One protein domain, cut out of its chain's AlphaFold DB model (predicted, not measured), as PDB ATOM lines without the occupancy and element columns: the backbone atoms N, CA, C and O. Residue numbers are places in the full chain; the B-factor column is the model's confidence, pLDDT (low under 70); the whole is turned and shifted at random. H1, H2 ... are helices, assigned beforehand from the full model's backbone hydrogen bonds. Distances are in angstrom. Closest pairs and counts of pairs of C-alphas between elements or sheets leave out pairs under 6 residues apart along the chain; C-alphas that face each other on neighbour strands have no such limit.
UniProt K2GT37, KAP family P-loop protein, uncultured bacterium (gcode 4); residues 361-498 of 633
ATOM      1  N   ASN A 361     -45.924 -64.082 -26.593       74.56
ATOM      2  CA  ASN A 361     -46.640 -63.540 -27.765       74.56
ATOM      3  C   ASN A 361     -47.335 -62.181 -27.489       74.56
ATOM      4  O   ASN A 361     -48.494 -61.958 -27.842       74.56
ATOM      5  N   TRP A 362     -46.632 -61.231 -26.873       83.25
ATOM      6  CA  TRP A 362     -47.180 -59.930 -26.478       83.25
ATOM      7  C   TRP A 362     -47.702 -59.096 -27.655       83.25
ATOM      8  O   TRP A 362     -48.676 -58.363 -27.496       83.25
ATOM      9  N   ARG A 363     -47.105 -59.235 -28.850       87.00
ATOM     10  CA  ARG A 363     -47.585 -58.570 -30.076       87.00
ATOM     11  C   ARG A 363     -48.975 -59.059 -30.472       87.00
ATOM     12  O   ARG A 363     -49.833 -58.255 -30.820       87.00
ATOM     13  N   GLU A 364     -49.215 -60.368 -30.392       85.56
ATOM     14  CA  GLU A 364     -50.519 -60.977 -30.693       85.56
ATOM     15  C   GLU A 364     -51.582 -60.469 -29.713       85.56
ATOM     16  O   GLU A 364     -52.663 -60.038 -30.124       85.56
ATOM     17  N   PHE A 365     -51.230 -60.414 -28.426       85.06
ATOM     18  CA  PHE A 365     -52.072 -59.825 -27.391       85.06
ATOM     19  C   PHE A 365     -52.391 -58.347 -27.665       85.06
ATOM     20  O   PHE A 365     -53.557 -57.955 -27.633       85.06
ATOM     21  N   PHE A 366     -51.384 -57.535 -28.005       90.12
ATOM     22  CA  PHE A 366     -51.567 -56.123 -28.347       90.12
ATOM     23  C   PHE A 366     -52.535 -55.955 -29.523       90.12
ATOM     24  O   PHE A 366     -53.495 -55.188 -29.429       90.12
ATOM     25  N   ARG A 367     -52.338 -56.713 -30.613       90.12
ATOM     26  CA  ARG A 367     -53.227 -56.681 -31.787       90.12
ATOM     27  C   ARG A 367     -54.661 -57.027 -31.416       90.12
ATOM     28  O   ARG A 367     -55.585 -56.340 -31.845       90.12
ATOM     29  N   LYS A 368     -54.850 -58.082 -30.620       88.94
ATOM     30  CA  LYS A 368     -56.172 -58.511 -30.158       88.94
ATOM     31  C   LYS A 368     -56.858 -57.393 -29.375       88.94
ATOM     32  O   LYS A 368     -57.987 -57.040 -29.697       88.94
ATOM     33  N   LYS A 369     -56.160 -56.778 -28.417       89.75
ATOM     34  CA  LYS A 369     -56.697 -55.679 -27.602       89.75
ATOM     35  C   LYS A 369     -56.988 -54.409 -28.398       89.75
ATOM     36  O   LYS A 369     -58.020 -53.781 -28.163       89.75
ATOM     37  N   MET A 370     -56.158 -54.073 -29.383       90.44
ATOM     38  CA  MET A 370     -56.439 -52.979 -30.317       90.44
ATOM     39  C   MET A 370     -57.703 -53.248 -31.139       90.44
ATOM     40  O   MET A 370     -58.579 -52.392 -31.204       90.44
ATOM     41  N   LYS A 371     -57.848 -54.454 -31.707       89.00
ATOM     42  CA  LYS A 371     -59.035 -54.841 -32.491       89.00
ATOM     43  C   LYS A 371     -60.310 -54.891 -31.642       89.00
ATOM     44  O   LYS A 371     -61.361 -54.467 -32.108       89.00
ATOM     45  N   GLU A 372     -60.219 -55.364 -30.399       88.88
ATOM     46  CA  GLU A 372     -61.333 -55.341 -29.438       88.88
ATOM     47  C   GLU A 372     -61.781 -53.900 -29.129       88.88
ATOM     48  O   GLU A 372     -62.978 -53.613 -29.106       88.88
ATOM     49  N   SER A 373     -60.826 -52.986 -28.937       89.94
ATOM     50  CA  SER A 373     -61.100 -51.600 -28.528       89.94
ATOM     51  C   SER A 373     -61.576 -50.712 -29.674       89.94
ATOM     52  O   SER A 373     -62.377 -49.813 -29.448       89.94
ATOM     53  N   PHE A 374     -61.112 -50.961 -30.899       89.00
ATOM     54  CA  PHE A 374     -61.360 -50.121 -32.075       89.00
ATOM     55  C   PHE A 374     -62.083 -50.874 -33.201       89.00
ATOM     56  O   PHE A 374     -61.837 -50.621 -34.374       89.00
ATOM     57  N   SER A 375     -62.979 -51.799 -32.856       81.56
ATOM     58  CA  SER A 375     -63.691 -52.673 -33.810       81.56
ATOM     59  C   SER A 375     -64.403 -51.940 -34.959       81.56
ATOM     60  O   SER A 375     -64.461 -52.466 -36.069       81.56
ATOM     61  N   ASP A 376     -64.884 -50.720 -34.718       77.94
ATOM     62  CA  ASP A 376     -65.578 -49.902 -35.722       77.94
ATOM     63  C   ASP A 376     -64.637 -49.058 -36.604       77.94
ATOM     64  O   ASP A 376     -65.083 -48.451 -37.577       77.94
ATOM     65  N   ILE A 377     -63.341 -49.000 -36.280       79.25
ATOM     66  CA  ILE A 377     -62.344 -48.197 -36.996       79.25
ATOM     67  C   ILE A 377     -61.470 -49.132 -37.835       79.25
ATOM     68  O   ILE A 377     -60.837 -50.057 -37.326       79.25
ATOM     69  N   LYS A 378     -61.391 -48.876 -39.145       77.75
ATOM     70  CA  LYS A 378     -60.462 -49.595 -40.025       77.75
ATOM     71  C   LYS A 378     -59.042 -49.090 -39.790       77.75
ATOM     72  O   LYS A 378     -58.626 -48.100 -40.382       77.75
ATOM     73  N   ILE A 379     -58.306 -49.788 -38.935       80.69
ATOM     74  CA  ILE A 379     -56.879 -49.546 -38.724       80.69
ATOM     75  C   ILE A 379     -56.101 -50.278 -39.820       80.69
ATOM     76  O   ILE A 379     -56.283 -51.481 -40.016       80.69
ATOM     77  N   ASN A 380     -55.238 -49.557 -40.533       84.31
ATOM     78  CA  ASN A 380     -54.321 -50.154 -41.495       84.31
ATOM     79  C   ASN A 380     -53.285 -51.028 -40.762       84.31
ATOM     80  O   ASN A 380     -52.754 -50.636 -39.724       84.31
ATOM     81  N   GLU A 381     -52.979 -52.212 -41.296       84.31
ATOM     82  CA  GLU A 381     -52.075 -53.161 -40.633       84.31
ATOM     83  C   GLU A 381     -50.639 -52.609 -40.541       84.31
ATOM     84  O   GLU A 381     -49.934 -52.912 -39.579       84.31
ATOM     85  N   THR A 382     -50.226 -51.745 -41.480       84.44
ATOM     86  CA  THR A 382     -48.932 -51.040 -41.410       84.44
ATOM     87  C   THR A 382     -48.881 -50.054 -40.245       84.44
ATOM     88  O   THR A 382     -47.884 -50.000 -39.531       84.44
ATOM     89  N   ASP A 383     -49.967 -49.314 -40.017       85.12
ATOM     90  CA  ASP A 383     -50.053 -48.323 -38.941       85.12
ATOM     91  C   ASP A 383     -50.094 -49.025 -37.583       85.12
ATOM     92  O   ASP A 383     -49.442 -48.595 -36.633       85.12
ATOM     93  N   LEU A 384     -50.812 -50.151 -37.499       88.38
ATOM     94  CA  LEU A 384     -50.840 -50.990 -36.305       88.38
ATOM     95  C   LEU A 384     -49.445 -51.522 -35.955       88.38
ATOM     96  O   LEU A 384     -49.079 -51.513 -34.779       88.38
ATOM     97  N   GLU A 385     -48.663 -51.962 -36.947       87.75
ATOM     98  CA  GLU A 385     -47.297 -52.433 -36.703       87.75
ATOM     99  C   GLU A 385     -46.390 -51.313 -36.210       87.75
ATOM    100  O   GLU A 385     -45.681 -51.489 -35.219       87.75
ATOM    101  N   LEU A 386     -46.478 -50.138 -36.836       85.19
ATOM    102  CA  LEU A 386     -45.724 -48.964 -36.418       85.19
ATOM    103  C   LEU A 386     -46.047 -48.582 -34.964       85.19
ATOM    104  O   LEU A 386     -45.136 -48.334 -34.176       85.19
ATOM    105  N   ILE A 387     -47.327 -48.603 -34.575       88.94
ATOM    106  CA  ILE A 387     -47.761 -48.330 -33.194       88.94
ATOM    107  C   ILE A 387     -47.188 -49.365 -32.216       88.94
ATOM    108  O   ILE A 387     -46.684 -48.988 -31.157       88.94
ATOM    109  N   ILE A 388     -47.248 -50.659 -32.556       89.19
ATOM    110  CA  ILE A 388     -46.713 -51.754 -31.727       89.19
ATOM    111  C   ILE A 388     -45.210 -51.582 -31.507       89.19
ATOM    112  O   ILE A 388     -44.720 -51.711 -30.383       89.19
ATOM    113  N   GLU A 389     -44.476 -51.289 -32.576       85.31
ATOM    114  CA  GLU A 389     -43.038 -51.074 -32.518       85.31
ATOM    115  C   GLU A 389     -42.675 -49.846 -31.689       85.31
ATOM    116  O   GLU A 389     -41.842 -49.938 -30.791       85.31
ATOM    117  N   MET A 390     -43.328 -48.711 -31.940       82.94
ATOM    118  CA  MET A 390     -43.084 -47.486 -31.183       82.94
ATOM    119  C   MET A 390     -43.396 -47.656 -29.694       82.94
ATOM    120  O   MET A 390     -42.657 -47.157 -28.844       82.94
ATOM    121  N   PHE A 391     -44.474 -48.372 -29.364       87.69
ATOM    122  CA  PHE A 391     -44.813 -48.692 -27.983       87.69
ATOM    123  C   PHE A 391     -43.724 -49.545 -27.321       87.69
ATOM    124  O   PHE A 391     -43.308 -49.245 -26.204       87.69
ATOM    125  N   TYR A 392     -43.225 -50.576 -28.010       85.44
ATOM    126  CA  TYR A 392     -42.147 -51.423 -27.500       85.44
ATOM    127  C   TYR A 392     -40.860 -50.639 -27.232       85.44
ATOM    128  O   TYR A 392     -40.285 -50.763 -26.151       85.44
ATOM    129  N   GLU A 393     -40.444 -49.804 -28.186       79.44
ATOM    130  CA  GLU A 393     -39.282 -48.918 -28.044       79.44
ATOM    131  C   GLU A 393     -39.440 -47.994 -26.826       79.44
ATOM    132  O   GLU A 393     -38.521 -47.865 -26.017       79.44
ATOM    133  N   TRP A 394     -40.626 -47.405 -26.637       80.38
ATOM    134  CA  TRP A 394     -40.905 -46.560 -25.476       80.38
ATOM    135  C   TRP A 394     -40.812 -47.326 -24.149       80.38
ATOM    136  O   TRP A 394     -40.150 -46.865 -23.215       80.38
ATOM    137  N   VAL A 395     -41.439 -48.501 -24.048       80.44
ATOM    138  CA  VAL A 395     -41.423 -49.281 -22.802       80.44
ATOM    139  C   VAL A 395     -40.001 -49.731 -22.464       80.44
ATOM    140  O   VAL A 395     -39.509 -49.435 -21.376       80.44
ATOM    141  N   VAL A 396     -39.339 -50.417 -23.396       76.44
ATOM    142  CA  VAL A 396     -38.091 -51.137 -23.116       76.44
ATOM    143  C   VAL A 396     -36.884 -50.208 -23.095       76.44
ATOM    144  O   VAL A 396     -36.091 -50.283 -22.161       76.44
ATOM    145  N   ASN A 397     -36.744 -49.328 -24.090       70.25
ATOM    146  CA  ASN A 397     -35.513 -48.555 -24.273       70.25
ATOM    147  C   ASN A 397     -35.548 -47.195 -23.573       70.25
ATOM    148  O   ASN A 397     -34.499 -46.667 -23.215       70.25
ATOM    149  N   ILE A 398     -36.734 -46.612 -23.386       67.38
ATOM    150  CA  ILE A 398     -36.861 -45.254 -22.846       67.38
ATOM    151  C   ILE A 398     -37.275 -45.283 -21.381       67.38
ATOM    152  O   ILE A 398     -36.644 -44.653 -20.536       67.38
ATOM    153  N   SER A 399     -38.358 -45.988 -21.060       67.81
ATOM    154  CA  SER A 399     -38.905 -45.940 -19.703       67.81
ATOM    155  C   SER A 399     -38.156 -46.839 -18.713       67.81
ATOM    156  O   SER A 399     -38.412 -46.747 -17.512       67.81
ATOM    157  N   ASN A 400     -37.246 -47.704 -19.195       67.88
ATOM    158  CA  ASN A 400     -36.610 -48.788 -18.432       67.88
ATOM    159  C   ASN A 400     -37.622 -49.630 -17.631       67.88
ATOM    160  O   ASN A 400     -37.283 -50.231 -16.609       67.88
ATOM    161  N   LYS A 401     -38.884 -49.655 -18.072       70.94
ATOM    162  CA  LYS A 401     -39.937 -50.459 -17.462       70.94
ATOM    163  C   LYS A 401     -39.956 -51.831 -18.106       70.94
ATOM    164  O   LYS A 401     -39.657 -52.007 -19.286       70.94
ATOM    165  N   GLU A 402     -40.397 -52.810 -17.333       73.62
ATOM    166  CA  GLU A 402     -40.717 -54.108 -17.896       73.62
ATOM    167  C   GLU A 402     -42.039 -54.048 -18.666       73.62
ATOM    168  O   GLU A 402     -43.039 -53.489 -18.206       73.62
ATOM    169  N   LEU A 403     -42.039 -54.652 -19.852       82.06
ATOM    170  CA  LEU A 403     -43.241 -54.835 -20.649       82.06
ATOM    171  C   LEU A 403     -44.214 -55.753 -19.907       82.06
ATOM    172  O   LEU A 403     -43.877 -56.894 -19.589       82.06
ATOM    173  N   THR A 404     -45.417 -55.250 -19.635       79.81
ATOM    174  CA  THR A 404     -46.467 -55.984 -18.919       79.81
ATOM    175  C   THR A 404     -47.803 -55.864 -19.657       79.81
ATOM    176  O   THR A 404     -48.048 -54.850 -20.325       79.81
ATOM    177  N   PRO A 405     -48.706 -56.856 -19.536       80.00
ATOM    178  CA  PRO A 405     -50.026 -56.785 -20.162       80.00
ATOM    179  C   PRO A 405     -50.818 -55.546 -19.744       80.00
ATOM    180  O   PRO A 405     -51.514 -54.941 -20.560       80.00
ATOM    181  N   ARG A 406     -50.664 -55.123 -18.486       80.44
ATOM    182  CA  ARG A 406     -51.320 -53.923 -17.976       80.44
ATOM    183  C   ARG A 406     -50.800 -52.652 -18.643       80.44
ATOM    184  O   ARG A 406     -51.611 -51.801 -18.981       80.44
ATOM    185  N   GLU A 407     -49.496 -52.520 -18.882       84.94
ATOM    186  CA  GLU A 407     -48.952 -51.349 -19.592       84.94
ATOM    187  C   GLU A 407     -49.535 -51.220 -21.010       84.94
ATOM    188  O   GLU A 407     -49.871 -50.113 -21.434       84.94
ATOM    189  N   ILE A 408     -49.758 -52.346 -21.702       88.69
ATOM    190  CA  ILE A 408     -50.467 -52.378 -22.994       88.69
ATOM    191  C   ILE A 408     -51.912 -51.895 -22.833       88.69
ATOM    192  O   ILE A 408     -52.354 -51.016 -23.567       88.69
ATOM    193  N   VAL A 409     -52.651 -52.436 -21.860       88.81
ATOM    194  CA  VAL A 409     -54.053 -52.055 -21.612       88.81
ATOM    195  C   VAL A 409     -54.187 -50.571 -21.268       88.81
ATOM    196  O   VAL A 409     -55.064 -49.900 -21.807       88.81
ATOM    197  N   ILE A 410     -53.310 -50.032 -20.414       89.25
ATOM    198  CA  ILE A 410     -53.317 -48.607 -20.057       89.25
ATOM    199  C   ILE A 410     -53.033 -47.759 -21.302       89.25
ATOM    200  O   ILE A 410     -53.741 -46.782 -21.534       89.25
ATOM    201  N   PHE A 411     -52.047 -48.138 -22.124       91.69
ATOM    202  CA  PHE A 411     -51.747 -47.423 -23.367       91.69
ATOM    203  C   PHE A 411     -52.948 -47.382 -24.315       91.69
ATOM    204  O   PHE A 411     -53.333 -46.312 -24.784       91.69
ATOM    205  N   ILE A 412     -53.580 -48.534 -24.551       92.81
ATOM    206  CA  ILE A 412     -54.750 -48.622 -25.426       92.81
ATOM    207  C   ILE A 412     -55.907 -47.793 -24.858       92.81
ATOM    208  O   ILE A 412     -56.549 -47.062 -25.602       92.81
ATOM    209  N   ASN A 413     -56.143 -47.830 -23.545       92.12
ATOM    210  CA  ASN A 413     -57.192 -47.034 -22.907       92.12
ATOM    211  C   ASN A 413     -56.939 -45.519 -23.000       92.12
ATOM    212  O   ASN A 413     -57.882 -44.748 -23.178       92.12
ATOM    213  N   GLU A 414     -55.686 -45.073 -22.914       91.62
ATOM    214  CA  GLU A 414     -55.337 -43.670 -23.166       91.62
ATOM    215  C   GLU A 414     -55.590 -43.275 -24.622       91.62
ATOM    216  O   GLU A 414     -56.123 -42.194 -24.877       91.62
ATOM    217  N   LEU A 415     -55.270 -44.162 -25.568       93.19
ATOM    218  CA  LEU A 415     -55.571 -43.955 -26.981       93.19
ATOM    219  C   LEU A 415     -57.081 -43.909 -27.242       93.19
ATOM    220  O   LEU A 415     -57.540 -43.021 -27.951       93.19
ATOM    221  N   VAL A 416     -57.859 -44.799 -26.620       92.06
ATOM    222  CA  VAL A 416     -59.332 -44.805 -26.674       92.06
ATOM    223  C   VAL A 416     -59.887 -43.480 -26.161       92.06
ATOM    224  O   VAL A 416     -60.701 -42.857 -26.837       92.06
ATOM    225  N   SER A 417     -59.413 -43.016 -25.003       91.38
ATOM    226  CA  SER A 417     -59.819 -41.731 -24.422       91.38
ATOM    227  C   SER A 417     -59.510 -40.559 -25.359       91.38
ATOM    228  O   SER A 417     -60.361 -39.701 -25.606       91.38
ATOM    229  N   ASN A 418     -58.310 -40.545 -25.945       90.44
ATOM    230  CA  ASN A 418     -57.903 -39.507 -26.884       90.44
ATOM    231  C   ASN A 418     -58.722 -39.532 -28.183       90.44
ATOM    232  O   ASN A 418     -59.101 -38.473 -28.676       90.44
ATOM    233  N   ASN A 419     -59.029 -40.718 -28.705       90.94
ATOM    234  CA  ASN A 419     -59.807 -40.879 -29.926       90.94
ATOM    235  C   ASN A 419     -61.285 -40.529 -29.729       90.94
ATOM    236  O   ASN A 419     -61.854 -39.804 -30.540       90.94
ATOM    237  N   MET A 420     -61.884 -40.928 -28.603       89.12
ATOM    238  CA  MET A 420     -63.240 -40.501 -28.243       89.12
ATOM    239  C   MET A 420     -63.376 -38.978 -28.190       89.12
ATOM    240  O   MET A 420     -64.394 -38.445 -28.627       89.12
ATOM    241  N   PHE A 421     -62.363 -38.272 -27.675       89.00
ATOM    242  CA  PHE A 421     -62.362 -36.810 -27.678       89.00
ATOM    243  C   PHE A 421     -62.511 -36.254 -29.103       89.00
ATOM    244  O   PHE A 421     -63.378 -35.418 -29.331       89.00
ATOM    245  N   TRP A 422     -61.721 -36.739 -30.065       87.31
ATOM    246  CA  TRP A 422     -61.734 -36.226 -31.443       87.31
ATOM    247  C   TRP A 422     -62.957 -36.644 -32.255       87.31
ATOM    248  O   TRP A 422     -63.463 -35.843 -33.044       87.31
ATOM    249  N   ILE A 423     -63.487 -37.846 -32.010       85.69
ATOM    250  CA  ILE A 423     -64.771 -38.277 -32.574       85.69
ATOM    251  C   ILE A 423     -65.885 -37.313 -32.146       85.69
ATOM    252  O   ILE A 423     -66.662 -36.867 -32.986       85.69
ATOM    253  N   ASN A 424     -65.942 -36.963 -30.858       84.50
ATOM    254  CA  ASN A 424     -66.991 -36.095 -30.321       84.50
ATOM    255  C   ASN A 424     -66.786 -34.612 -30.654       84.50
ATOM    256  O   ASN A 424     -67.762 -33.868 -30.696       84.50
ATOM    257  N   TYR A 425     -65.541 -34.172 -30.840       80.06
ATOM    258  CA  TYR A 425     -65.223 -32.766 -31.061       80.06
ATOM    259  C   TYR A 425     -65.529 -32.315 -32.496       80.06
ATOM    260  O   TYR A 425     -66.188 -31.297 -32.645       80.06
ATOM    261  N   ASN A 426     -65.089 -33.053 -33.531       67.56
ATOM    262  CA  ASN A 426     -65.239 -32.647 -34.942       67.56
ATOM    263  C   ASN A 426     -65.108 -33.824 -35.944       67.56
ATOM    264  O   ASN A 426     -64.348 -33.740 -36.907       67.56
ATOM    265  N   ASN A 427     -65.831 -34.936 -35.750       65.69
ATOM    266  CA  ASN A 427     -65.826 -36.077 -36.690       65.69
ATOM    267  C   ASN A 427     -64.413 -36.609 -37.042       65.69
ATOM    268  O   ASN A 427     -64.153 -36.957 -38.191       65.69
ATOM    269  N   ASP A 428     -63.516 -36.703 -36.051       65.12
ATOM    270  CA  ASP A 428     -62.172 -37.292 -36.199       65.12
ATOM    271  C   ASP A 428     -61.237 -36.502 -37.142       65.12
ATOM    272  O   ASP A 428     -60.637 -37.026 -38.079       65.12
ATOM    273  N   SER A 429     -61.087 -35.202 -36.870       70.06
ATOM    274  CA  SER A 429     -60.239 -34.262 -37.626       70.06
ATOM    275  C   SER A 429     -58.723 -34.526 -37.553       70.06
ATOM    276  O   SER A 429     -57.944 -33.777 -38.151       70.06
ATOM    277  N   VAL A 430     -58.295 -35.561 -36.820       82.19
ATOM    278  CA  VAL A 430     -56.893 -35.914 -36.556       82.19
ATOM    279  C   VAL A 430     -56.651 -37.368 -36.947       82.19
ATOM    280  O   VAL A 430     -57.378 -38.258 -36.514       82.19
ATOM    281  N   VAL A 431     -55.582 -37.644 -37.695       86.44
ATOM    282  CA  VAL A 431     -55.276 -39.009 -38.159       86.44
ATOM    283  C   VAL A 431     -55.001 -39.949 -36.977       86.44
ATOM    284  O   VAL A 431     -54.204 -39.629 -36.095       86.44
ATOM    285  N   PHE A 432     -55.600 -41.147 -36.971       87.81
ATOM    286  CA  PHE A 432     -55.467 -42.128 -35.879       87.81
ATOM    287  C   PHE A 432     -54.006 -42.447 -35.510       87.81
ATOM    288  O   PHE A 432     -53.655 -42.506 -34.331       87.81
ATOM    289  N   LEU A 433     -53.126 -42.597 -36.506       87.25
ATOM    290  CA  LEU A 433     -51.698 -42.806 -36.269       87.25
ATOM    291  C   LEU A 433     -51.066 -41.625 -35.511       87.25
ATOM    292  O   LEU A 433     -50.335 -41.834 -34.543       87.25
ATOM    293  N   HIS A 434     -51.394 -40.384 -35.883       86.94
ATOM    294  CA  HIS A 434     -50.929 -39.188 -35.174       86.94
ATOM    295  C   HIS A 434     -51.485 -39.125 -33.746       86.94
ATOM    296  O   HIS A 434     -50.806 -38.635 -32.838       86.94
ATOM    297  N   GLN A 435     -52.683 -39.668 -33.514       89.69
ATOM    298  CA  GLN A 435     -53.238 -39.813 -32.170       89.69
ATOM    299  C   GLN A 435     -52.420 -40.774 -31.302       89.69
ATOM    300  O   GLN A 435     -52.082 -40.448 -30.163       89.69
ATOM    301  N   ALA A 436     -52.038 -41.929 -31.849       89.38
ATOM    302  CA  ALA A 436     -51.180 -42.887 -31.157       89.38
ATOM    303  C   ALA A 436     -49.781 -42.317 -30.870       89.38
ATOM    304  O   ALA A 436     -49.280 -42.453 -29.750       89.38
ATOM    305  N   ILE A 437     -49.184 -41.612 -31.840       85.75
ATOM    306  CA  ILE A 437     -47.890 -40.936 -31.671       85.75
ATOM    307  C   ILE A 437     -47.966 -39.901 -30.543       85.75
ATOM    308  O   ILE A 437     -47.096 -39.881 -29.675       85.75
ATOM    309  N   TYR A 438     -49.017 -39.079 -30.503       86.25
ATOM    310  CA  TYR A 438     -49.201 -38.091 -29.440       86.25
ATOM    311  C   TYR A 438     -49.290 -38.730 -28.053       86.25
ATOM    312  O   TYR A 438     -48.638 -38.253 -27.127       86.25
ATOM    313  N   VAL A 439     -50.057 -39.815 -27.893       88.75
ATOM    314  CA  VAL A 439     -50.176 -40.514 -26.600       88.75
ATOM    315  C   VAL A 439     -48.816 -41.054 -26.146       88.75
ATOM    316  O   VAL A 439     -48.448 -40.887 -24.981       88.75
ATOM    317  N   LEU A 440     -48.024 -41.625 -27.059       85.25
ATOM    318  CA  LEU A 440     -46.665 -42.092 -26.759       85.25
ATOM    319  C   LEU A 440     -45.716 -40.944 -26.392       85.25
ATOM    320  O   LEU A 440     -45.012 -41.027 -25.387       85.25
ATOM    321  N   LEU A 441     -45.718 -39.853 -27.162       78.88
ATOM    322  CA  LEU A 441     -44.884 -38.683 -26.879       78.88
ATOM    323  C   LEU A 441     -45.276 -38.022 -25.556       78.88
ATOM    324  O   LEU A 441     -44.417 -37.675 -24.753       78.88
ATOM    325  N   LYS A 442     -46.574 -37.903 -25.271       81.88
ATOM    326  CA  LYS A 442     -47.067 -37.399 -23.987       81.88
ATOM    327  C   LYS A 442     -46.503 -38.220 -22.826       81.88
ATOM    328  O   LYS A 442     -46.035 -37.643 -21.849       81.88
ATOM    329  N   ARG A 443     -46.497 -39.552 -22.937       78.38
ATOM    330  CA  ARG A 443     -45.884 -40.439 -21.935       78.38
ATOM    331  C   ARG A 443     -44.376 -40.234 -21.818       78.38
ATOM    332  O   ARG A 443     -43.875 -40.161 -20.702       78.38
ATOM    333  N   TYR A 444     -43.677 -40.104 -22.944       73.00
ATOM    334  CA  TYR A 444     -42.245 -39.801 -22.989       73.00
ATOM    335  C   TYR A 444     -41.912 -38.543 -22.171       73.00
ATOM    336  O   TYR A 444     -41.121 -38.610 -21.228       73.00
ATOM    337  N   PHE A 445     -42.587 -37.427 -22.457       68.25
ATOM    338  CA  PHE A 445     -42.348 -36.154 -21.771       68.25
ATOM    339  C   PHE A 445     -42.722 -36.190 -20.283       68.25
ATOM    340  O   PHE A 445     -42.034 -35.583 -19.466       68.25
ATOM    341  N   LEU A 446     -43.764 -36.939 -19.902       63.03
ATOM    342  CA  LEU A 446     -44.155 -37.101 -18.496       63.03
ATOM    343  C   LEU A 446     -43.149 -37.923 -17.676       63.03
ATOM    344  O   LEU A 446     -43.032 -37.706 -16.474       63.03
ATOM    345  N   THR A 447     -42.419 -38.859 -18.296       58.31
ATOM    346  CA  THR A 447     -41.450 -39.715 -17.584       58.31
ATOM    347  C   THR A 447     -40.132 -39.023 -17.213       58.31
ATOM    348  O   THR A 447     -39.316 -39.627 -16.523       58.31
ATOM    349  N   GLY A 448     -39.926 -37.760 -17.606       52.09
ATOM    350  CA  GLY A 448     -38.869 -36.902 -17.059       52.09
ATOM    351  C   GLY A 448     -37.421 -37.346 -17.311       52.09
ATOM    352  O   GLY A 448     -36.515 -36.777 -16.707       52.09
ATOM    353  N   GLN A 449     -37.158 -38.326 -18.186       48.03
ATOM    354  CA  GLN A 449     -35.785 -38.688 -18.543       48.03
ATOM    355  C   GLN A 449     -35.212 -37.696 -19.557       48.03
ATOM    356  O   GLN A 449     -35.215 -37.924 -20.765       48.03
ATOM    357  N   SER A 450     -34.655 -36.601 -19.043       40.97
ATOM    358  CA  SER A 450     -33.643 -35.815 -19.740       40.97
ATOM    359  C   SER A 450     -32.338 -36.620 -19.803       40.97
ATOM    360  O   SER A 450     -31.375 -36.320 -19.092       40.97
ATOM    361  N   ASN A 451     -32.288 -37.677 -20.614       38.69
ATOM    362  CA  ASN A 451     -31.018 -38.326 -20.926       38.69
ATOM    363  C   ASN A 451     -30.206 -37.390 -21.826       38.69
ATOM    364  O   ASN A 451     -30.318 -37.430 -23.045       38.69
ATOM    365  N   GLY A 452     -29.415 -36.531 -21.181       39.19
ATOM    366  CA  GLY A 452     -28.128 -35.996 -21.629       39.19
ATOM    367  C   GLY A 452     -28.077 -35.094 -22.859       39.19
ATOM    368  O   GLY A 452     -27.447 -34.049 -22.778       39.19
ATOM    369  N   ASN A 453     -28.704 -35.452 -23.980       36.81
ATOM    370  CA  ASN A 453     -28.309 -34.900 -25.277       36.81
ATOM    371  C   ASN A 453     -29.430 -34.270 -26.104       36.81
ATOM    372  O   ASN A 453     -29.107 -33.589 -27.069       36.81
ATOM    373  N   VAL A 454     -30.708 -34.392 -25.725       41.69
ATOM    374  CA  VAL A 454     -31.773 -33.587 -26.350       41.69
ATOM    375  C   VAL A 454     -32.749 -33.075 -25.297       41.69
ATOM    376  O   VAL A 454     -33.563 -33.815 -24.748       41.69
ATOM    377  N   LYS A 455     -32.666 -31.771 -25.016       38.84
ATOM    378  CA  LYS A 455     -33.685 -31.027 -24.270       38.84
ATOM    379  C   LYS A 455     -34.841 -30.694 -25.218       38.84
ATOM    380  O   LYS A 455     -35.027 -29.533 -25.553       38.84
ATOM    381  N   VAL A 456     -35.640 -31.682 -25.630       46.59
ATOM    382  CA  VAL A 456     -36.965 -31.337 -26.168       46.59
ATOM    383  C   VAL A 456     -37.809 -30.939 -24.961       46.59
ATOM    384  O   VAL A 456     -38.301 -31.791 -24.222       46.59
ATOM    385  N   SER A 457     -37.866 -29.638 -24.686       40.97
ATOM    386  CA  SER A 457     -38.532 -29.103 -23.498       40.97
ATOM    387  C   SER A 457     -40.055 -29.112 -23.650       40.97
ATOM    388  O   SER A 457     -40.776 -29.215 -22.656       40.97
ATOM    389  N   CYS A 458     -40.543 -29.075 -24.893       51.22
ATOM    390  CA  CYS A 458     -41.954 -29.054 -25.246       51.22
ATOM    391  C   CYS A 458     -42.214 -29.708 -26.616       51.22
ATOM    392  O   CYS A 458     -41.388 -29.643 -27.518       51.22
ATOM    393  N   LEU A 459     -43.427 -30.249 -26.817       53.34
ATOM    394  CA  LEU A 459     -43.941 -30.710 -28.129       53.34
ATOM    395  C   LEU A 459     -43.869 -29.638 -29.246       53.34
ATOM    396  O   LEU A 459     -43.994 -29.977 -30.417       53.34
ATOM    397  N   GLU A 460     -43.715 -28.359 -28.886       50.78
ATOM    398  CA  GLU A 460     -43.633 -27.209 -29.805       50.78
ATOM    399  C   GLU A 460     -42.248 -27.064 -30.460       50.78
ATOM    400  O   GLU A 460     -42.167 -26.615 -31.609       50.78
ATOM    401  N   ASP A 461     -41.202 -27.522 -29.762       50.94
ATOM    402  CA  ASP A 461     -39.786 -27.377 -30.132       50.94
ATOM    403  C   ASP A 461     -39.313 -28.464 -31.108       50.94
ATOM    404  O   ASP A 461     -38.152 -28.494 -31.491       50.94
ATOM    405  N   ILE A 462     -40.193 -29.390 -31.515       54.72
ATOM    406  CA  ILE A 462     -39.830 -30.452 -32.459       54.72
ATOM    407  C   ILE A 462     -39.633 -29.823 -33.847       54.72
ATOM    408  O   ILE A 462     -40.569 -29.731 -34.647       54.72
ATOM    409  N   ASP A 463     -38.412 -29.379 -34.127       49.81
ATOM    410  CA  ASP A 463     -38.003 -28.854 -35.423       49.81
ATOM    411  C   ASP A 463     -37.344 -29.926 -36.294       49.81
ATOM    412  O   ASP A 463     -36.648 -30.822 -35.821       49.81
ATOM    413  N   GLU A 464     -37.531 -29.787 -37.613       46.66
ATOM    414  CA  GLU A 464     -37.065 -30.717 -38.656       46.66
ATOM    415  C   GLU A 464     -35.550 -31.020 -38.572       46.66
ATOM    416  O   GLU A 464     -35.109 -32.092 -38.998       46.66
ATOM    417  N   LYS A 465     -34.785 -30.075 -37.994       41.03
ATOM    418  CA  LYS A 465     -33.325 -30.087 -37.801       41.03
ATOM    419  C   LYS A 465     -32.856 -30.607 -36.430       41.03
ATOM    420  O   LYS A 465     -31.725 -31.065 -36.349       41.03
ATOM    421  N   GLU A 466     -33.681 -30.569 -35.377       45.44
ATOM    422  CA  GLU A 466     -33.343 -31.139 -34.050       45.44
ATOM    423  C   GLU A 466     -33.666 -32.639 -33.944       45.44
ATOM    424  O   GLU A 466     -33.331 -33.309 -32.970       45.44
ATOM    425  N   LEU A 467     -34.291 -33.188 -34.985       49.12
ATOM    426  CA  LEU A 467     -34.626 -34.604 -35.138       49.12
ATOM    427  C   LEU A 467     -33.427 -35.508 -35.460       49.12
ATOM    428  O   LEU A 467     -33.637 -36.672 -35.816       49.12
ATOM    429  N   ASP A 468     -32.202 -34.998 -35.347       39.50
ATOM    430  CA  ASP A 468     -31.000 -35.764 -35.651       39.50
ATOM    431  C   ASP A 468     -30.603 -36.706 -34.495       39.50
ATOM    432  O   ASP A 468     -30.366 -36.333 -33.343       39.50
ATOM    433  N   ASP A 469     -30.580 -37.985 -34.864       42.88
ATOM    434  CA  ASP A 469     -29.885 -39.140 -34.293       42.88
ATOM    435  C   ASP A 469     -30.191 -39.689 -32.893       42.88
ATOM    436  O   ASP A 469     -29.910 -40.865 -32.661       42.88
ATOM    437  N   SER A 470     -30.822 -38.963 -31.971       46.09
ATOM    438  CA  SER A 470     -30.960 -39.481 -30.590       46.09
ATOM    439  C   SER A 470     -32.275 -40.210 -30.263       46.09
ATOM    440  O   SER A 470     -32.300 -41.018 -29.333       46.09
ATOM    441  N   ASN A 471     -33.371 -39.966 -30.998       57.25
ATOM    442  CA  ASN A 471     -34.705 -40.450 -30.618       57.25
ATOM    443  C   ASN A 471     -35.323 -41.362 -31.701       57.25
ATOM    444  O   ASN A 471     -35.953 -40.908 -32.659       57.25
ATOM    445  N   LEU A 472     -35.133 -42.679 -31.540       59.22
ATOM    446  CA  LEU A 472     -35.544 -43.734 -32.486       59.22
ATOM    447  C   LEU A 472     -37.028 -43.675 -32.878       59.22
ATOM    448  O   LEU A 472     -37.370 -43.952 -34.029       59.22
ATOM    449  N   ILE A 473     -37.901 -43.280 -31.945       61.81
ATOM    450  CA  ILE A 473     -39.343 -43.140 -32.183       61.81
ATOM    451  C   ILE A 473     -39.605 -42.079 -33.257       61.81
ATOM    452  O   ILE A 473     -40.317 -42.334 -34.225       61.81
ATOM    453  N   LEU A 474     -38.983 -40.907 -33.127       61.94
ATOM    454  CA  LEU A 474     -39.177 -39.799 -34.057       61.94
ATOM    455  C   LEU A 474     -38.532 -40.069 -35.427       61.94
ATOM    456  O   LEU A 474     -39.090 -39.682 -36.454       61.94
ATOM    457  N   LYS A 475     -37.413 -40.807 -35.460       65.12
ATOM    458  CA  LYS A 475     -36.781 -41.259 -36.711       65.12
ATOM    459  C   LYS A 475     -37.717 -42.145 -37.536       65.12
ATOM    460  O   LYS A 475     -37.840 -41.937 -38.739       65.12
ATOM    461  N   ARG A 476     -38.412 -43.095 -36.896       64.94
ATOM    462  CA  ARG A 476     -39.388 -43.965 -37.581       64.94
ATOM    463  C   ARG A 476     -40.612 -43.188 -38.047       64.94
ATOM    464  O   ARG A 476     -41.062 -43.369 -39.172       64.94
ATOM    465  N   VAL A 477     -41.106 -42.269 -37.226       65.25
ATOM    466  CA  VAL A 477     -42.241 -41.415 -37.589       65.25
ATOM    467  C   VAL A 477     -41.941 -40.563 -38.837       65.25
ATOM    468  O   VAL A 477     -42.776 -40.496 -39.739       65.25
ATOM    469  N   LYS A 478     -40.723 -40.009 -38.952       64.56
ATOM    470  CA  LYS A 478     -40.266 -39.239 -40.127       64.56
ATOM    471  C   LYS A 478     -40.251 -40.056 -41.429       64.56
ATOM    472  O   LYS A 478     -40.366 -39.481 -42.503       64.56
ATOM    473  N   TRP A 479     -40.097 -41.379 -41.354       62.41
ATOM    474  CA  TRP A 479     -40.063 -42.256 -42.535       62.41
ATOM    475  C   TRP A 479     -41.454 -42.670 -43.021       62.41
ATOM    476  O   TRP A 479     -41.606 -43.043 -44.182       62.41
ATOM    477  N   HIS A 480     -42.459 -42.616 -42.146       61.84
ATOM    478  CA  HIS A 480     -43.788 -43.166 -42.415       61.84
ATOM    479  C   HIS A 480     -44.898 -42.114 -42.514       61.84
ATOM    480  O   HIS A 480     -46.001 -42.453 -42.937       61.84
ATOM    481  N   THR A 481     -44.637 -40.853 -42.155       64.06
ATOM    482  CA  THR A 481     -45.645 -39.781 -42.170       64.06
ATOM    483  C   THR A 481     -45.071 -38.461 -42.675       64.06
ATOM    484  O   THR A 481     -43.890 -38.175 -42.478       64.06
ATOM    485  N   ASP A 482     -45.916 -37.645 -43.311       71.62
ATOM    486  CA  ASP A 482     -45.580 -36.253 -43.614       71.62
ATOM    487  C   ASP A 482     -45.398 -35.482 -42.299       71.62
ATOM    488  O   ASP A 482     -46.344 -35.294 -41.526       71.62
ATOM    489  N   PHE A 483     -44.163 -35.045 -42.045       67.12
ATOM    490  CA  PHE A 483     -43.765 -34.400 -40.799       67.12
ATOM    491  C   PHE A 483     -44.570 -33.125 -40.511       67.12
ATOM    492  O   PHE A 483     -44.900 -32.854 -39.356       67.12
ATOM    493  N   ASN A 484     -44.946 -32.370 -41.547       65.94
ATOM    494  CA  ASN A 484     -45.732 -31.150 -41.370       65.94
ATOM    495  C   ASN A 484     -47.161 -31.472 -40.927       65.94
ATOM    496  O   ASN A 484     -47.666 -30.876 -39.973       65.94
ATOM    497  N   SER A 485     -47.792 -32.460 -41.568       72.62
ATOM    498  CA  SER A 485     -49.120 -32.936 -41.176       72.62
ATOM    499  C   SER A 485     -49.125 -33.483 -39.750       72.62
ATOM    500  O   SER A 485     -50.043 -33.193 -38.985       72.62
ATOM    501  N   LEU A 486     -48.098 -34.247 -39.379       75.94
ATOM    502  CA  LEU A 486     -47.941 -34.749 -38.021       75.94
ATOM    503  C   LEU A 486     -47.797 -33.604 -37.016       75.94
ATOM    504  O   LEU A 486     -48.475 -33.611 -35.993       75.94
ATOM    505  N   ARG A 487     -46.923 -32.623 -37.284       71.06
ATOM    506  CA  ARG A 487     -46.678 -31.491 -36.376       71.06
ATOM    507  C   ARG A 487     -47.979 -30.757 -36.062       71.06
ATOM    508  O   ARG A 487     -48.265 -30.506 -34.894       71.06
ATOM    509  N   ILE A 488     -48.787 -30.471 -37.084       71.00
ATOM    510  CA  ILE A 488     -50.097 -29.824 -36.925       71.00
ATOM    511  C   ILE A 488     -51.009 -30.667 -36.024       71.00
ATOM    512  O   ILE A 488     -51.550 -30.164 -35.040       71.00
ATOM    513  N   ASP A 489     -51.125 -31.963 -36.304       79.56
ATOM    514  CA  ASP A 489     -51.982 -32.871 -35.543       79.56
ATOM    515  C   ASP A 489     -51.514 -33.069 -34.094       79.56
ATOM    516  O   ASP A 489     -52.334 -33.204 -33.185       79.56
ATOM    517  N   LEU A 490     -50.207 -33.044 -33.825       77.88
ATOM    518  CA  LEU A 490     -49.671 -33.071 -32.461       77.88
ATOM    519  C   LEU A 490     -50.036 -31.800 -31.683       77.88
ATOM    520  O   LEU A 490     -50.381 -31.876 -30.500       77.88
ATOM    521  N   LEU A 491     -49.992 -30.637 -32.333       73.00
ATOM    522  CA  LEU A 491     -50.340 -29.359 -31.716       73.00
ATOM    523  C   LEU A 491     -51.846 -29.271 -31.440       73.00
ATOM    524  O   LEU A 491     -52.238 -28.937 -30.319       73.00
ATOM    525  N   LYS A 492     -52.689 -29.685 -32.395       78.50
ATOM    526  CA  LYS A 492     -54.137 -29.860 -32.179       78.50
ATOM    527  C   LYS A 492     -54.421 -30.697 -30.936       78.50
ATOM    528  O   LYS A 492     -55.228 -30.326 -30.086       78.50
ATOM    529  N   GLN A 493     -53.708 -31.812 -30.791       83.38
ATOM    530  CA  GLN A 493     -53.830 -32.711 -29.646       83.38
ATOM    531  C   GLN A 493     -53.346 -32.117 -28.329       83.38
ATOM    532  O   GLN A 493     -53.996 -32.344 -27.306       83.38
ATOM    533  N   LYS A 494     -52.260 -31.337 -28.344       78.31
ATOM    534  CA  LYS A 494     -51.739 -30.650 -27.159       78.31
ATOM    535  C   LYS A 494     -52.743 -29.646 -26.597       78.31
ATOM    536  O   LYS A 494     -53.018 -29.688 -25.402       78.31
ATOM    537  N   TYR A 495     -53.283 -28.775 -27.447       76.81
ATOM    538  CA  TYR A 495     -54.189 -27.703 -27.017       76.81
ATOM    539  C   TYR A 495     -55.666 -28.086 -27.057       76.81
ATOM    540  O   TYR A 495     -56.505 -27.288 -26.645       76.81
ATOM    541  N   LYS A 496     -55.992 -29.294 -27.535       79.25
ATOM    542  CA  LYS A 496     -57.366 -29.804 -27.638       79.25
ATOM    543  C   LYS A 496     -58.282 -28.842 -28.399       79.25
ATOM    544  O   LYS A 496     -59.409 -28.581 -27.991       79.25
ATOM    545  N   ASN A 497     -57.764 -28.316 -29.505       74.31
ATOM    546  CA  ASN A 497     -58.445 -27.350 -30.351       74.31
ATOM    547  C   ASN A 497     -58.066 -27.605 -31.819       74.31
ATOM    548  O   ASN A 497     -56.915 -27.921 -32.114       74.31
ATOM    549  N   ASP A 498     -59.022 -27.486 -32.740       69.62
ATOM    550  CA  ASP A 498     -58.750 -27.588 -34.178       69.62
ATOM    551  C   ASP A 498     -58.136 -26.304 -34.756       69.62
ATOM    552  O   ASP A 498     -57.379 -26.372 -35.723       69.62
TER     553      ASP A 498
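Overview. This is residues 361 to 498 of the 633 residues of the protein "KAP family P-loop protein" of uncultured bacterium (gcode 4) (UniProt K2GT37). Two helices run side by side in the middle, H2 and H4, and the other named helices gather round this pair. H3 crosses H4 with H1 alongside H3, H5 packs on H2, and H6 crosses H4; a long loop, residues 447 to 471, winds out at distances of 12 to 22 A from the mean of the C-alphas. The printed part has 138 residues with six named helices, H1 to H6 in order along the chain, and no named strand: its class is all helix. It is compact, with a radius of gyration of the C-alphas of 14.6 A, and spans 40 by 36 by 24 A.

Arrangement. H1, residues 362 to 373, touches H3, residues 405 to 426, at a shallow tilt of 32 degrees, the same way; their closest C-alphas, of Phe 366 and Ile 408, are 6.6 A apart. With residues 363 to 367 alone, H1 only just touches H2, residues 381 to 398, with 3 pairs of C-alphas within 8 A, the closest those of Arg 363 and Ile 388 at 7.1 A. H2 touches H4, residues 432 to 446, at a shallow tilt of 5 degrees, the same way, closest at the C-alphas of Asp 383 and Leu 433, 6.3 A. With residues 390 to 394 alone, H2 touches H5, residues 472 to 480, opposite ways at a shallow tilt of 15 degrees; the closest C-alphas are those of Met 390 and Ile 473, 5.8 A. H3, with residues 411 to 419 alone, touches H4 at a steep tilt of 59 degrees, closest at the C-alphas of Leu 415 and Ala 436, 6.2 A. H4, with residues 434 to 438 alone, touches H6, residues 483 to 495, at a steep tilt of 63 degrees, closest at the C-alphas of Tyr 438 and Leu 490, 5.9 A. H4 and H5 are near each other, with 8 pairs of C-alphas within 10 A; H1 and H6, for instance, are apart. In all six helices every O i to N i+4 pair is within hydrogen-bond range.

Along the chain. H1 begins at C-alpha 362 (-47.180, -59.930, -26.478). H2 is 24.7 A from first to last C-alpha, H3, the longest helix with 22 residues, 32.1 A, and H4 21.3 A. H6 ends at C-alpha 495 (-54.189, -27.703, -27.017).

Size, cuts and confidence. The C-alphas farthest apart, of Asp 376 and Gly 452, are 42.4 A apart. The printed part has no cut. The link from H4 to H5 is long, with 25 residues. The mean pLDDT of the printed part is 74.0, and 46 residues are under 70, among them residues 445 to 481.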